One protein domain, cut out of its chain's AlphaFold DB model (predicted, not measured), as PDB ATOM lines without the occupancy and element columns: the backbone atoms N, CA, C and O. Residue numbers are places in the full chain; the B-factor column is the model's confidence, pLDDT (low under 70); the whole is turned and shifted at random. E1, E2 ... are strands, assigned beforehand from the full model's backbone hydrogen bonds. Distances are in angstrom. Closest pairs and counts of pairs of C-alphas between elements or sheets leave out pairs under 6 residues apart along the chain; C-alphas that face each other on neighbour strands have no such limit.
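This is residues 236 to 329 of the 344 residues of the protein "D-alanyl-D-alanine carboxypeptidase" of Actinobacteria bacterium (UniProt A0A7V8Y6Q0). One antiparallel sheet folds back on itself like a flattened, nearly closed barrel: E3 and E4 face E2, E1 and E6, with E5 as the hinge, and loops lengthen both ends. The printed part has 94 residues, 41 of them in six strands, E1 to E6 along the chain, with sheet order E3 E4 E5 E2 E1 E6 and no named helix. It is all strand and compact, radius of gyration of the C-alphas 14.1 A, spanning 49 by 19 by 15 A.

E1, residues 241 to 247, and E2, residues 252 to 257, form a hairpin; N 245 and O 253 are 2.9 A apart. E3, residues 271 to 276, E4, residues 289 to 297, and E5, residues 300 to 309, form a meander of successive antiparallel neighbours; N 273 and O 294 are 2.9 A apart, N 293 and O 305 2.8 A. E2 is E5's antiparallel neighbour, completing a Greek key, first strand beside fourth; N 308 and O 256 are 2.9 A apart. E6, residues 326 to 328, neighbours E1; N 327 and O 246 are 3.1 A apart.

E1 begins at C-alpha 241 (-45.746, 31.401, 19.199). E5, 26.9 A long, bends by 51 degrees at residue 303. E6 ends at C-alpha 328 (-54.769, 21.748, 15.657).

The farthest C-alphas, Trp 264 and Ser 318, are 48.9 A apart. The printed part has no cut. Links E2 to E3, E3 to E4 and E5 to E6 are long. Residues 316 to 329 have pLDDT under 70.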
ATOM      1  N   VAL A 236     -45.369  39.518  12.416       92.31
ATOM      2  CA  VAL A 236     -45.040  38.329  13.211       92.31
ATOM      3  C   VAL A 236     -43.530  38.295  13.414       92.31
ATOM      4  O   VAL A 236     -42.771  38.429  12.447       92.31
ATOM      5  N   ALA A 237     -43.071  38.133  14.651       93.94
ATOM      6  CA  ALA A 237     -41.654  38.006  14.966       93.94
ATOM      7  C   ALA A 237     -41.152  36.573  14.728       93.94
ATOM      8  O   ALA A 237     -41.888  35.595  14.837       93.94
ATOM      9  N   ARG A 238     -39.858  36.422  14.423       94.69
ATOM     10  CA  ARG A 238     -39.226  35.096  14.447       94.69
ATOM     11  C   ARG A 238     -39.241  34.582  15.888       94.69
ATOM     12  O   ARG A 238     -38.813  35.308  16.775       94.69
ATOM     13  N   GLY A 239     -39.660  33.337  16.087       94.44
ATOM     14  CA  GLY A 239     -39.777  32.728  17.412       94.44
ATOM     15  C   GLY A 239     -41.078  33.065  18.143       94.44
ATOM     16  O   GLY A 239     -41.294  32.536  19.222       94.44
ATOM     17  N   GLN A 240     -41.951  33.896  17.562       93.25
ATOM     18  CA  GLN A 240     -43.286  34.134  18.106       93.25
ATOM     19  C   GLN A 240     -44.100  32.843  18.060       93.25
ATOM     20  O   GLN A 240     -44.098  32.166  17.028       93.25
ATOM     21  N   THR A 241     -44.796  32.518  19.149       93.88
ATOM     22  CA  THR A 241     -45.746  31.401  19.199       93.88
ATOM     23  C   THR A 241     -46.905  31.679  18.252       93.88
ATOM     24  O   THR A 241     -47.445  32.778  18.228       93.88
ATOM     25  N   VAL A 242     -47.259  30.704  17.422       91.88
ATOM     26  CA  VAL A 242     -48.296  30.854  16.387       91.88
ATOM     27  C   VAL A 242     -49.382  29.786  16.460       91.88
ATOM     28  O   VAL A 242     -50.376  29.874  15.744       91.88
ATOM     29  N   GLY A 243     -49.207  28.800  17.334       90.00
ATOM     30  CA  GLY A 243     -50.188  27.768  17.622       90.00
ATOM     31  C   GLY A 243     -49.600  26.678  18.504       90.00
ATOM     32  O   GLY A 243     -48.432  26.730  18.891       90.00
ATOM     33  N   GLU A 244     -50.411  25.668  18.784       91.06
ATOM     34  CA  GLU A 244     -49.999  24.442  19.458       91.06
ATOM     35  C   GLU A 244     -50.233  23.258  18.518       91.06
ATOM     36  O   GLU A 244     -51.296  23.127  17.902       91.06
ATOM     37  N   LEU A 245     -49.215  22.411  18.379       89.12
ATOM     38  CA  LEU A 245     -49.334  21.116  17.729       89.12
ATOM     39  C   LEU A 245     -49.761  20.098  18.781       89.12
ATOM     40  O   LEU A 245     -49.033  19.892  19.752       89.12
ATOM     41  N   VAL A 246     -50.884  19.420  18.545       86.94
ATOM     42  CA  VAL A 246     -51.317  18.288  19.366       86.94
ATOM     43  C   VAL A 246     -51.367  17.037  18.505       86.94
ATOM     44  O   VAL A 246     -51.938  17.030  17.409       86.94
ATOM     45  N   LEU A 247     -50.719  15.988  18.997       83.62
ATOM     46  CA  LEU A 247     -50.641  14.697  18.333       83.62
ATOM     47  C   LEU A 247     -51.678  13.739  18.918       83.62
ATOM     48  O   LEU A 247     -51.991  13.776  20.108       83.62
ATOM     49  N   ASP A 248     -52.175  12.841  18.076       78.06
ATOM     50  CA  ASP A 248     -53.032  11.718  18.471       78.06
ATOM     51  C   ASP A 248     -52.383  10.785  19.512       78.06
ATOM     52  O   ASP A 248     -53.088  10.170  20.312       78.06
ATOM     53  N   SER A 249     -51.050  10.741  19.559       74.81
ATOM     54  CA  SER A 249     -50.262  10.051  20.588       74.81
ATOM     55  C   SER A 249     -50.365  10.669  21.993       74.81
ATOM     56  O   SER A 249     -49.860  10.086  22.950       74.81
ATOM     57  N   GLY A 250     -51.001  11.838  22.138       75.88
ATOM     58  CA  GLY A 250     -51.178  12.542  23.412       75.88
ATOM     59  C   GLY A 250     -50.060  13.530  23.769       75.88
ATOM     60  O   GLY A 250     -50.170  14.216  24.783       75.88
ATOM     61  N   GLY A 251     -49.010  13.633  22.949       84.62
ATOM     62  CA  GLY A 251     -47.965  14.653  23.087       84.62
ATOM     63  C   GLY A 251     -48.342  15.989  22.440       84.62
ATOM     64  O   GLY A 251     -49.054  16.020  21.432       84.62
ATOM     65  N   SER A 252     -47.829  17.096  22.982       89.62
ATOM     66  CA  SER A 252     -47.975  18.428  22.386       89.62
ATOM     67  C   SER A 252     -46.681  19.242  22.414       89.62
ATOM     68  O   SER A 252     -45.762  18.967  23.182       89.62
ATOM     69  N   THR A 253     -46.595  20.235  21.528       91.94
ATOM     70  CA  THR A 253     -45.544  21.264  21.531       91.94
ATOM     71  C   THR A 253     -46.114  22.567  20.986       91.94
ATOM     72  O   THR A 253     -46.886  22.566  20.025       91.94
ATOM     73  N   LEU A 254     -45.662  23.708  21.516       94.31
ATOM     74  CA  LEU A 254     -45.932  24.991  20.867       94.31
ATOM     75  C   LEU A 254     -45.201  25.055  19.526       94.31
ATOM     76  O   LEU A 254     -44.069  24.570  19.399       94.31
ATOM     77  N   ALA A 255     -45.848  25.680  18.548       93.88
ATOM     78  CA  ALA A 255     -45.303  25.981  17.240       93.88
ATOM     79  C   ALA A 255     -44.925  27.466  17.176       93.88
ATOM     80  O   ALA A 255     -45.737  28.335  17.496       93.88
ATOM     81  N   VAL A 256     -43.702  27.768  16.738       95.69
ATOM     82  CA  VAL A 256     -43.189  29.140  16.598       95.69
ATOM     83  C   VAL A 256     -42.836  29.479  15.156       95.69
ATOM     84  O   VAL A 256     -42.322  28.642  14.412       95.69
ATOM     85  N   ALA A 257     -43.053  30.729  14.748       95.81
ATOM     86  CA  ALA A 257     -42.713  31.197  13.406       95.81
ATOM     87  C   ALA A 257     -41.195  31.135  13.148       95.81
ATOM     88  O   ALA A 257     -40.392  31.756  13.852       95.81
ATOM     89  N   ARG A 258     -40.765  30.448  12.081       95.81
ATOM     90  CA  ARG A 258     -39.330  30.281  11.757       95.81
ATOM     91  C   ARG A 258     -38.676  31.538  11.181       95.81
ATOM     92  O   ARG A 258     -37.451  31.661  11.202       95.81
ATOM     93  N   ARG A 259     -39.469  32.487  10.676       94.62
ATOM     94  CA  ARG A 259     -39.001  33.777  10.151       94.62
ATOM     95  C   ARG A 259     -39.980  34.892  10.490       94.62
ATOM     96  O   ARG A 259     -41.174  34.646  10.606       94.62
ATOM     97  N   ALA A 260     -39.466  36.114  10.587       93.88
ATOM     98  CA  ALA A 260     -40.313  37.281  10.772       93.88
ATOM     99  C   ALA A 260     -41.103  37.597   9.490       93.88
ATOM    100  O   ALA A 260     -40.572  37.480   8.379       93.88
ATOM    101  N   VAL A 261     -42.339  38.061   9.659       92.81
ATOM    102  CA  VAL A 261     -43.127  38.715   8.611       92.81
ATOM    103  C   VAL A 261     -43.137  40.207   8.895       92.81
ATOM    104  O   VAL A 261     -43.396  40.630  10.019       92.81
ATOM    105  N   ARG A 262     -42.835  41.006   7.873       91.94
ATOM    106  CA  ARG A 262     -42.885  42.466   7.940       91.94
ATOM    107  C   ARG A 262     -43.767  43.003   6.829       91.94
ATOM    108  O   ARG A 262     -43.787  42.422   5.745       91.94
ATOM    109  N   GLY A 263     -44.460  44.100   7.088       89.44
ATOM    110  CA  GLY A 263     -45.327  44.721   6.099       89.44
ATOM    111  C   GLY A 263     -46.202  45.814   6.689       89.44
ATOM    112  O   GLY A 263     -45.988  46.270   7.805       89.44
ATOM    113  N   TRP A 264     -47.188  46.219   5.896       87.88
ATOM    114  CA  TRP A 264     -48.086  47.341   6.172       87.88
ATOM    115  C   TRP A 264     -49.179  47.040   7.195       87.88
ATOM    116  O   TRP A 264     -49.632  47.956   7.891       87.88
ATOM    117  N   ALA A 265     -49.598  45.771   7.254       87.19
ATOM    118  CA  ALA A 265     -50.629  45.318   8.168       87.19
ATOM    119  C   ALA A 265     -50.162  45.500   9.612       87.19
ATOM    120  O   ALA A 265     -48.971  45.400   9.918       87.19
ATOM    121  N   ARG A 266     -51.107  45.778  10.503       85.69
ATOM    122  CA  ARG A 266     -50.807  45.866  11.926       85.69
ATOM    123  C   ARG A 266     -50.937  44.480  12.560       85.69
ATOM    124  O   ARG A 266     -51.862  43.764  12.184       85.69
ATOM    125  N   PRO A 267     -50.059  44.090  13.498       85.38
ATOM    126  CA  PRO A 267     -50.144  42.791  14.172       85.38
ATOM    127  C   PRO A 267     -51.537  42.472  14.736       85.38
ATOM    128  O   PRO A 267     -52.067  41.382  14.561       85.38
ATOM    129  N   GLU A 268     -52.157  43.444  15.388       85.69
ATOM    130  CA  GLU A 268     -53.483  43.355  15.996       85.69
ATOM    131  C   GLU A 268     -54.620  43.199  14.975       85.69
ATOM    132  O   GLU A 268     -55.643  42.603  15.296       85.69
ATOM    133  N   ASP A 269     -54.412  43.666  13.741       85.94
ATOM    134  CA  ASP A 269     -55.381  43.576  12.643       85.94
ATOM    135  C   ASP A 269     -55.163  42.294  11.803       85.94
ATOM    136  O   ASP A 269     -55.824  42.083  10.784       85.94
ATOM    137  N   VAL A 270     -54.214  41.435  12.208       88.62
ATOM    138  CA  VAL A 270     -53.856  40.187  11.523       88.62
ATOM    139  C   VAL A 270     -54.232  38.983  12.378       88.62
ATOM    140  O   VAL A 270     -53.744  38.790  13.496       88.62
ATOM    141  N   ARG A 271     -55.072  38.124  11.800       89.56
ATOM    142  CA  ARG A 271     -55.417  36.812  12.338       89.56
ATOM    143  C   ARG A 271     -54.357  35.792  11.938       89.56
ATOM    144  O   ARG A 271     -53.988  35.697  10.766       89.56
ATOM    145  N   LEU A 272     -53.934  34.995  12.917       90.88
ATOM    146  CA  LEU A 272     -53.031  33.868  12.718       90.88
ATOM    147  C   LEU A 272     -53.807  32.549  12.608       90.88
ATOM    148  O   LEU A 272     -54.775  32.279  13.336       90.88
ATOM    149  N   GLU A 273     -53.377  31.715  11.669       91.19
ATOM    150  CA  GLU A 273     -53.908  30.379  11.446       91.19
ATOM    151  C   GLU A 273     -52.782  29.371  11.289       91.19
ATOM    152  O   GLU A 273     -52.174  29.265  10.231       91.19
ATOM    153  N   PHE A 274     -52.497  28.637  12.367       91.94
ATOM    154  CA  PHE A 274     -51.570  27.517  12.318       91.94
ATOM    155  C   PHE A 274     -52.215  26.322  11.611       91.94
ATOM    156  O   PHE A 274     -53.278  25.843  12.008       91.94
ATOM    157  N   LEU A 275     -51.533  25.857  10.572       92.25
ATOM    158  CA  LEU A 275     -51.848  24.704   9.750       92.25
ATOM    159  C   LEU A 275     -50.765  23.643   9.997       92.25
ATOM    160  O   LEU A 275     -49.664  23.750   9.442       92.25
ATOM    161  N   PRO A 276     -51.033  22.633  10.845       91.00
ATOM    162  CA  PRO A 276     -50.102  21.537  11.058       91.00
ATOM    163  C   PRO A 276     -49.779  20.812   9.752       91.00
ATOM    164  O   PRO A 276     -50.627  20.693   8.863       91.00
ATOM    165  N   ALA A 277     -48.563  20.278   9.642       90.19
ATOM    166  CA  ALA A 277     -48.235  19.375   8.549       90.19
ATOM    167  C   ALA A 277     -49.161  18.148   8.599       90.19
ATOM    168  O   ALA A 277     -49.431  17.608   9.672       90.19
ATOM    169  N   ALA A 278     -49.623  17.685   7.432       85.00
ATOM    170  CA  ALA A 278     -50.542  16.545   7.336       85.00
ATOM    171  C   ALA A 278     -49.981  15.260   7.977       85.00
ATOM    172  O   ALA A 278     -50.739  14.399   8.419       85.00
ATOM    173  N   THR A 279     -48.654  15.158   8.027       83.44
ATOM    174  CA  THR A 279     -47.917  14.015   8.546       83.44
ATOM    175  C   THR A 279     -46.774  14.525   9.414       83.44
ATOM    176  O   THR A 279     -45.960  15.319   8.938       83.44
ATOM    177  N   ILE A 280     -46.690  14.050  10.658       87.44
ATOM    178  CA  ILE A 280     -45.581  14.350  11.569       87.44
ATOM    179  C   ILE A 280     -44.750  13.086  11.777       87.44
ATOM    180  O   ILE A 280     -45.272  12.050  12.196       87.44
ATOM    181  N   THR A 281     -43.455  13.178  11.476       85.44
ATOM    182  CA  THR A 281     -42.486  12.116  11.764       85.44
ATOM    183  C   THR A 281     -42.063  12.202  13.223       85.44
ATOM    184  O   THR A 281     -41.644  13.262  13.684       85.44
ATOM    185  N   MET A 282     -42.148  11.082  13.935       85.56
ATOM    186  CA  MET A 282     -41.757  10.988  15.340       85.56
ATOM    187  C   MET A 282     -40.334  10.423  15.506       85.56
ATOM    188  O   MET A 282     -39.939   9.549  14.729       85.56
ATOM    189  N   PRO A 283     -39.581  10.844  16.543       89.56
ATOM    190  CA  PRO A 283     -39.907  11.912  17.498       89.56
ATOM    191  C   PRO A 283     -39.753  13.316  16.889       89.56
ATOM    192  O   PRO A 283     -38.915  13.532  16.014       89.56
ATOM    193  N   VAL A 284     -40.521  14.287  17.393       90.69
ATOM    194  CA  VAL A 284     -40.362  15.702  17.022       90.69
ATOM    195  C   VAL A 284     -39.245  16.305  17.864       90.69
ATOM    196  O   VAL A 284     -39.285  16.223  19.090       90.69
ATOM    197  N   ALA A 285     -38.253  16.922  17.224       92.75
ATOM    198  CA  ALA A 285     -37.185  17.651  17.905       92.75
ATOM    199  C   ALA A 285     -37.483  19.165  17.972       92.75
ATOM    200  O   ALA A 285     -38.157  19.697  17.084       92.75
ATOM    201  N   PRO A 286     -36.932  19.900  18.958       93.94
ATOM    202  CA  PRO A 286     -36.989  21.359  18.971       93.94
ATOM    203  C   PRO A 286     -36.420  21.951  17.675       93.94
ATOM    204  O   PRO A 286     -35.329  21.586  17.233       93.94
ATOM    205  N   GLY A 287     -37.143  22.892  17.070       93.94
ATOM    206  CA  GLY A 287     -36.777  23.534  15.808       93.94
ATOM    207  C   GLY A 287     -37.212  22.781  14.545       93.94
ATOM    208  O   GLY A 287     -37.073  23.343  13.449       93.94
ATOM    209  N   GLU A 288     -37.764  21.572  14.683       94.44
ATOM    210  CA  GLU A 288     -38.261  20.781  13.556       94.44
ATOM    211  C   GLU A 288     -39.514  21.433  12.950       94.44
ATOM    212  O   GLU A 288     -40.363  21.927  13.699       94.44
ATOM    213  N   PRO A 289     -39.655  21.492  11.611       94.06
ATOM    214  CA  PRO A 289     -40.851  22.033  10.977       94.06
ATOM    215  C   PRO A 289     -42.076  21.174  11.297       94.06
ATOM    216  O   PRO A 289     -42.084  19.977  11.035       94.06
ATOM    217  N   VAL A 290     -43.130  21.803  11.810       93.94
ATOM    218  CA  VAL A 290     -44.371  21.114  12.214       93.94
ATOM    219  C   VAL A 290     -45.605  21.584  11.447       93.94
ATOM    220  O   VAL A 290     -46.712  21.115  11.694       93.94
ATOM    221  N   GLY A 291     -45.425  22.514  10.512       94.00
ATOM    222  CA  GLY A 291     -46.496  23.075   9.704       94.00
ATOM    223  C   GLY A 291     -46.169  24.484   9.238       94.00
ATOM    224  O   GLY A 291     -45.005  24.901   9.206       94.00
ATOM    225  N   GLU A 292     -47.211  25.234   8.915       94.81
ATOM    226  CA  GLU A 292     -47.136  26.635   8.517       94.81
ATOM    227  C   GLU A 292     -48.136  27.461   9.318       94.81
ATOM    228  O   GLU A 292     -49.104  26.937   9.858       94.81
ATOM    229  N   VAL A 293     -47.910  28.765   9.412       93.62
ATOM    230  CA  VAL A 293     -48.927  29.713   9.862       93.62
ATOM    231  C   VAL A 293     -49.270  30.645   8.714       93.62
ATOM    232  O   VAL A 293     -48.392  31.286   8.130       93.62
ATOM    233  N   GLU A 294     -50.559  30.727   8.415       94.12
ATOM    234  CA  GLU A 294     -51.126  31.704   7.501       94.12
ATOM    235  C   GLU A 294     -51.558  32.956   8.263       94.12
ATOM    236  O   GLU A 294     -52.120  32.899   9.360       94.12
ATOM    237  N   LEU A 295     -51.271  34.109   7.668       91.69
ATOM    238  CA  LEU A 295     -51.638  35.423   8.165       91.69
ATOM    239  C   LEU A 295     -52.762  35.960   7.281       91.69
ATOM    240  O   LEU A 295     -52.570  36.151   6.076       91.69
ATOM    241  N   GLN A 296     -53.907  36.259   7.887       89.94
ATOM    242  CA  GLN A 296     -55.038  36.893   7.213       89.94
ATOM    243  C   GLN A 296     -55.301  38.266   7.831       89.94
ATOM    244  O   GLN A 296     -55.529  38.380   9.033       89.94
ATOM    245  N   GLY A 297     -55.244  39.310   7.009       84.50
ATOM    246  CA  GLY A 297     -55.648  40.664   7.381       84.50
ATOM    247  C   GLY A 297     -57.059  40.974   6.885       84.50
ATOM    248  O   GLY A 297     -57.677  40.170   6.188       84.50
ATOM    249  N   ALA A 298     -57.552  42.175   7.191       76.25
ATOM    250  CA  ALA A 298     -58.868  42.638   6.740       76.25
ATOM    251  C   ALA A 298     -59.034  42.593   5.206       76.25
ATOM    252  O   ALA A 298     -60.095  42.230   4.705       76.25
ATOM    253  N   SER A 299     -57.966  42.889   4.460       74.75
ATOM    254  CA  SER A 299     -57.940  42.873   2.992       74.75
ATOM    255  C   SER A 299     -57.646  41.489   2.384       74.75
ATOM    256  O   SER A 299     -57.392  41.390   1.182       74.75
ATOM    257  N   GLY A 300     -57.621  40.426   3.196       80.81
ATOM    258  CA  GLY A 300     -57.353  39.052   2.772       80.81
ATOM    259  C   GLY A 300     -55.967  38.531   3.160       80.81
ATOM    260  O   GLY A 300     -55.382  38.920   4.171       80.81
ATOM    261  N   TYR A 301     -55.455  37.587   2.368       83.69
ATOM    262  CA  TYR A 301     -54.196  36.893   2.642       83.69
ATOM    263  C   TYR A 301     -52.996  37.854   2.682       83.69
ATOM    264  O   TYR A 301     -52.782  38.639   1.758       83.69
ATOM    265  N   VAL A 302     -52.188  37.751   3.741       85.25
ATOM    266  CA  VAL A 302     -50.975  38.559   3.944       85.25
ATOM    267  C   VAL A 302     -49.724  37.756   3.591       85.25
ATOM    268  O   VAL A 302     -48.913  38.204   2.781       85.25
ATOM    269  N   ALA A 303     -49.535  36.594   4.220       89.25
ATOM    270  CA  ALA A 303     -48.366  35.732   4.038       89.25
ATOM    271  C   ALA A 303     -48.575  34.353   4.687       89.25
ATOM    272  O   ALA A 303     -49.425  34.204   5.558       89.25
ATOM    273  N   ALA A 304     -47.713  33.397   4.345       92.44
ATOM    274  CA  ALA A 304     -47.530  32.138   5.058       92.44
ATOM    275  C   ALA A 304     -46.067  32.013   5.504       92.44
ATOM    276  O   ALA A 304     -45.140  32.381   4.761       92.44
ATOM    277  N   VAL A 305     -45.839  31.532   6.727       94.44
ATOM    278  CA  VAL A 305     -44.493  31.246   7.241       94.44
ATOM    279  C   VAL A 305     -44.405  29.851   7.849       94.44
ATOM    280  O   VAL A 305     -45.300  29.462   8.592       94.44
ATOM    281  N   PRO A 306     -43.306  29.112   7.609       96.19
ATOM    282  CA  PRO A 306     -43.075  27.844   8.287       96.19
ATOM    283  C   PRO A 306     -43.061  28.011   9.808       96.19
ATOM    284  O   PRO A 306     -42.473  28.973  10.321       96.19
ATOM    285  N   ALA A 307     -43.640  27.045  10.513       95.88
ATOM    286  CA  ALA A 307     -43.657  26.967  11.967       95.88
ATOM    287  C   ALA A 307     -42.841  25.758  12.451       95.88
ATOM    288  O   ALA A 307     -42.776  24.728  11.777       95.88
ATOM    289  N   ALA A 308     -42.177  25.900  13.597       96.44
ATOM    290  CA  ALA A 308     -41.324  24.871  14.181       96.44
ATOM    291  C   ALA A 308     -41.705  24.553  15.625       96.44
ATOM    292  O   ALA A 308     -42.151  25.445  16.343       96.44
ATOM    293  N   ALA A 309     -41.479  23.310  16.047       94.81
ATOM    294  CA  ALA A 309     -41.646  22.900  17.436       94.81
ATOM    295  C   ALA A 309     -40.697  23.670  18.365       94.81
ATOM    296  O   ALA A 309     -39.551  23.959  18.011       94.81
ATOM    297  N   THR A 310     -41.171  23.982  19.563       93.75
ATOM    298  CA  THR A 310     -40.370  24.597  20.632       93.75
ATOM    299  C   THR A 310     -39.714  23.551  21.518       93.75
ATOM    300  O   THR A 310     -38.574  23.739  21.938       93.75
ATOM    301  N   GLU A 311     -40.399  22.434  21.743       91.88
ATOM    302  CA  GLU A 311     -39.968  21.359  22.627       91.88
ATOM    303  C   GLU A 311     -39.972  20.014  21.897       91.88
ATOM    304  O   GLU A 311     -40.510  19.872  20.796       91.88
ATOM    305  N   ALA A 312     -39.304  19.026  22.491       91.50
ATOM    306  CA  ALA A 312     -39.276  17.679  21.947       91.50
ATOM    307  C   ALA A 312     -40.585  16.947  22.267       91.50
ATOM    308  O   ALA A 312     -41.057  17.010  23.400       91.50
ATOM    309  N   VAL A 313     -41.112  16.178  21.312       88.19
ATOM    310  CA  VAL A 313     -42.232  15.253  21.542       88.19
ATOM    311  C   VAL A 313     -41.771  13.842  21.196       88.19
ATOM    312  O   VAL A 313     -41.433  13.546  20.048       88.19
ATOM    313  N   SER A 314     -41.708  12.969  22.200       83.31
ATOM    314  CA  SER A 314     -41.252  11.587  22.045       83.31
ATOM    315  C   SER A 314     -42.281  10.723  21.317       83.31
ATOM    316  O   SER A 314     -43.487  10.918  21.458       83.31
ATOM    317  N   SER A 315     -41.807   9.733  20.559       70.81
ATOM    318  CA  SER A 315     -42.649   8.615  20.130       70.81
ATOM    319  C   SER A 315     -43.054   7.790  21.349       70.81
ATOM    320  O   SER A 315     -42.218   7.552  22.218       70.81
ATOM    321  N   ASP A 316     -44.299   7.326  21.403       62.81
ATOM    322  CA  ASP A 316     -44.682   6.298  22.367       62.81
ATOM    323  C   ASP A 316     -43.978   4.982  21.980       62.81
ATOM    324  O   ASP A 316     -44.073   4.551  20.825       62.81
ATOM    325  N   ASP A 317     -43.254   4.353  22.915       51.72
ATOM    326  CA  ASP A 317     -42.413   3.155  22.683       51.72
ATOM    327  C   ASP A 317     -43.213   1.935  22.155       51.72
ATOM    328  O   ASP A 317     -42.645   0.921  21.744       51.72
ATOM    329  N   SER A 318     -44.545   2.037  22.141       48.56
ATOM    330  CA  SER A 318     -45.519   1.012  21.752       48.56
ATOM    331  C   SER A 318     -45.883   0.989  20.255       48.56
ATOM    332  O   SER A 318     -46.560   0.059  19.808       48.56
ATOM    333  N   SER A 319     -45.509   2.009  19.472       49.28
ATOM    334  CA  SER A 319     -45.998   2.196  18.096       49.28
ATOM    335  C   SER A 319     -44.975   1.772  17.035       49.28
ATOM    336  O   SER A 319     -43.911   2.368  16.896       49.28
ATOM    337  N   TRP A 320     -45.320   0.784  16.203       47.38
ATOM    338  CA  TRP A 320     -44.549   0.419  14.999       47.38
ATOM    339  C   TRP A 320     -44.724   1.424  13.843       47.38
ATOM    340  O   TRP A 320     -44.043   1.315  12.821       47.38
ATOM    341  N   MET A 321     -45.623   2.403  13.990       46.62
ATOM    342  CA  MET A 321     -45.779   3.525  13.069       46.62
ATOM    343  C   MET A 321     -44.986   4.729  13.595       46.62
ATOM    344  O   MET A 321     -45.282   5.251  14.666       46.62
ATOM    345  N   GLN A 322     -44.007   5.206  12.819       57.66
ATOM    346  CA  GLN A 322     -43.237   6.432  13.108       57.66
ATOM    347  C   GLN A 322     -43.982   7.723  12.714       57.66
ATOM    348  O   GLN A 322     -43.375   8.787  12.591       57.66
ATOM    349  N   THR A 323     -45.292   7.626  12.495       56.81
ATOM    350  CA  THR A 323     -46.121   8.685  11.928       56.81
ATOM    351  C   THR A 323     -47.279   8.983  12.866       56.81
ATOM    352  O   THR A 323     -48.030   8.068  13.197       56.81
ATOM    353  N   ALA A 324     -47.436  10.248  13.251       58.50
ATOM    354  CA  ALA A 324     -48.581  10.740  14.016       58.50
ATOM    355  C   ALA A 324     -49.467  11.628  13.134       58.50
ATOM    356  O   ALA A 324     -48.959  12.391  12.298       58.50
ATOM    357  N   PHE A 325     -50.785  11.546  13.329       62.91
ATOM    358  CA  PHE A 325     -51.705  12.509  12.733       62.91
ATOM    359  C   PHE A 325     -51.795  13.738  13.631       62.91
ATOM    360  O   PHE A 325     -52.088  13.657  14.825       62.91
ATOM    361  N   ALA A 326     -51.536  14.897  13.037       59.44
ATOM    362  CA  ALA A 326     -51.629  16.167  13.727       59.44
ATOM    363  C   ALA A 326     -53.055  16.708  13.660       59.44
ATOM    364  O   ALA A 326     -53.670  16.747  12.594       59.44
ATOM    365  N   THR A 327     -53.557  17.195  14.791       57.91
ATOM    366  CA  THR A 327     -54.748  18.046  14.819       57.91
ATOM    367  C   THR A 327     -54.388  19.355  15.506       57.91
ATOM    368  O   THR A 327     -53.687  19.375  16.515       57.91
ATOM    369  N   ALA A 328     -54.865  20.472  14.965       54.81
ATOM    370  CA  ALA A 328     -54.769  21.748  15.657       54.81
ATOM    371  C   ALA A 328     -55.872  21.820  16.726       54.81
ATOM    372  O   ALA A 328     -57.055  21.883  16.388       54.81
ATOM    373  N   LEU A 329     -55.505  21.836  18.010       49.53
ATOM    374  CA  LEU A 329     -56.423  22.252  19.072       49.53
ATOM    375  C   LEU A 329     -56.284  23.769  19.245       49.53
ATOM    376  O   LEU A 329     -55.247  24.261  19.675       49.53
TER     377      LEU A 329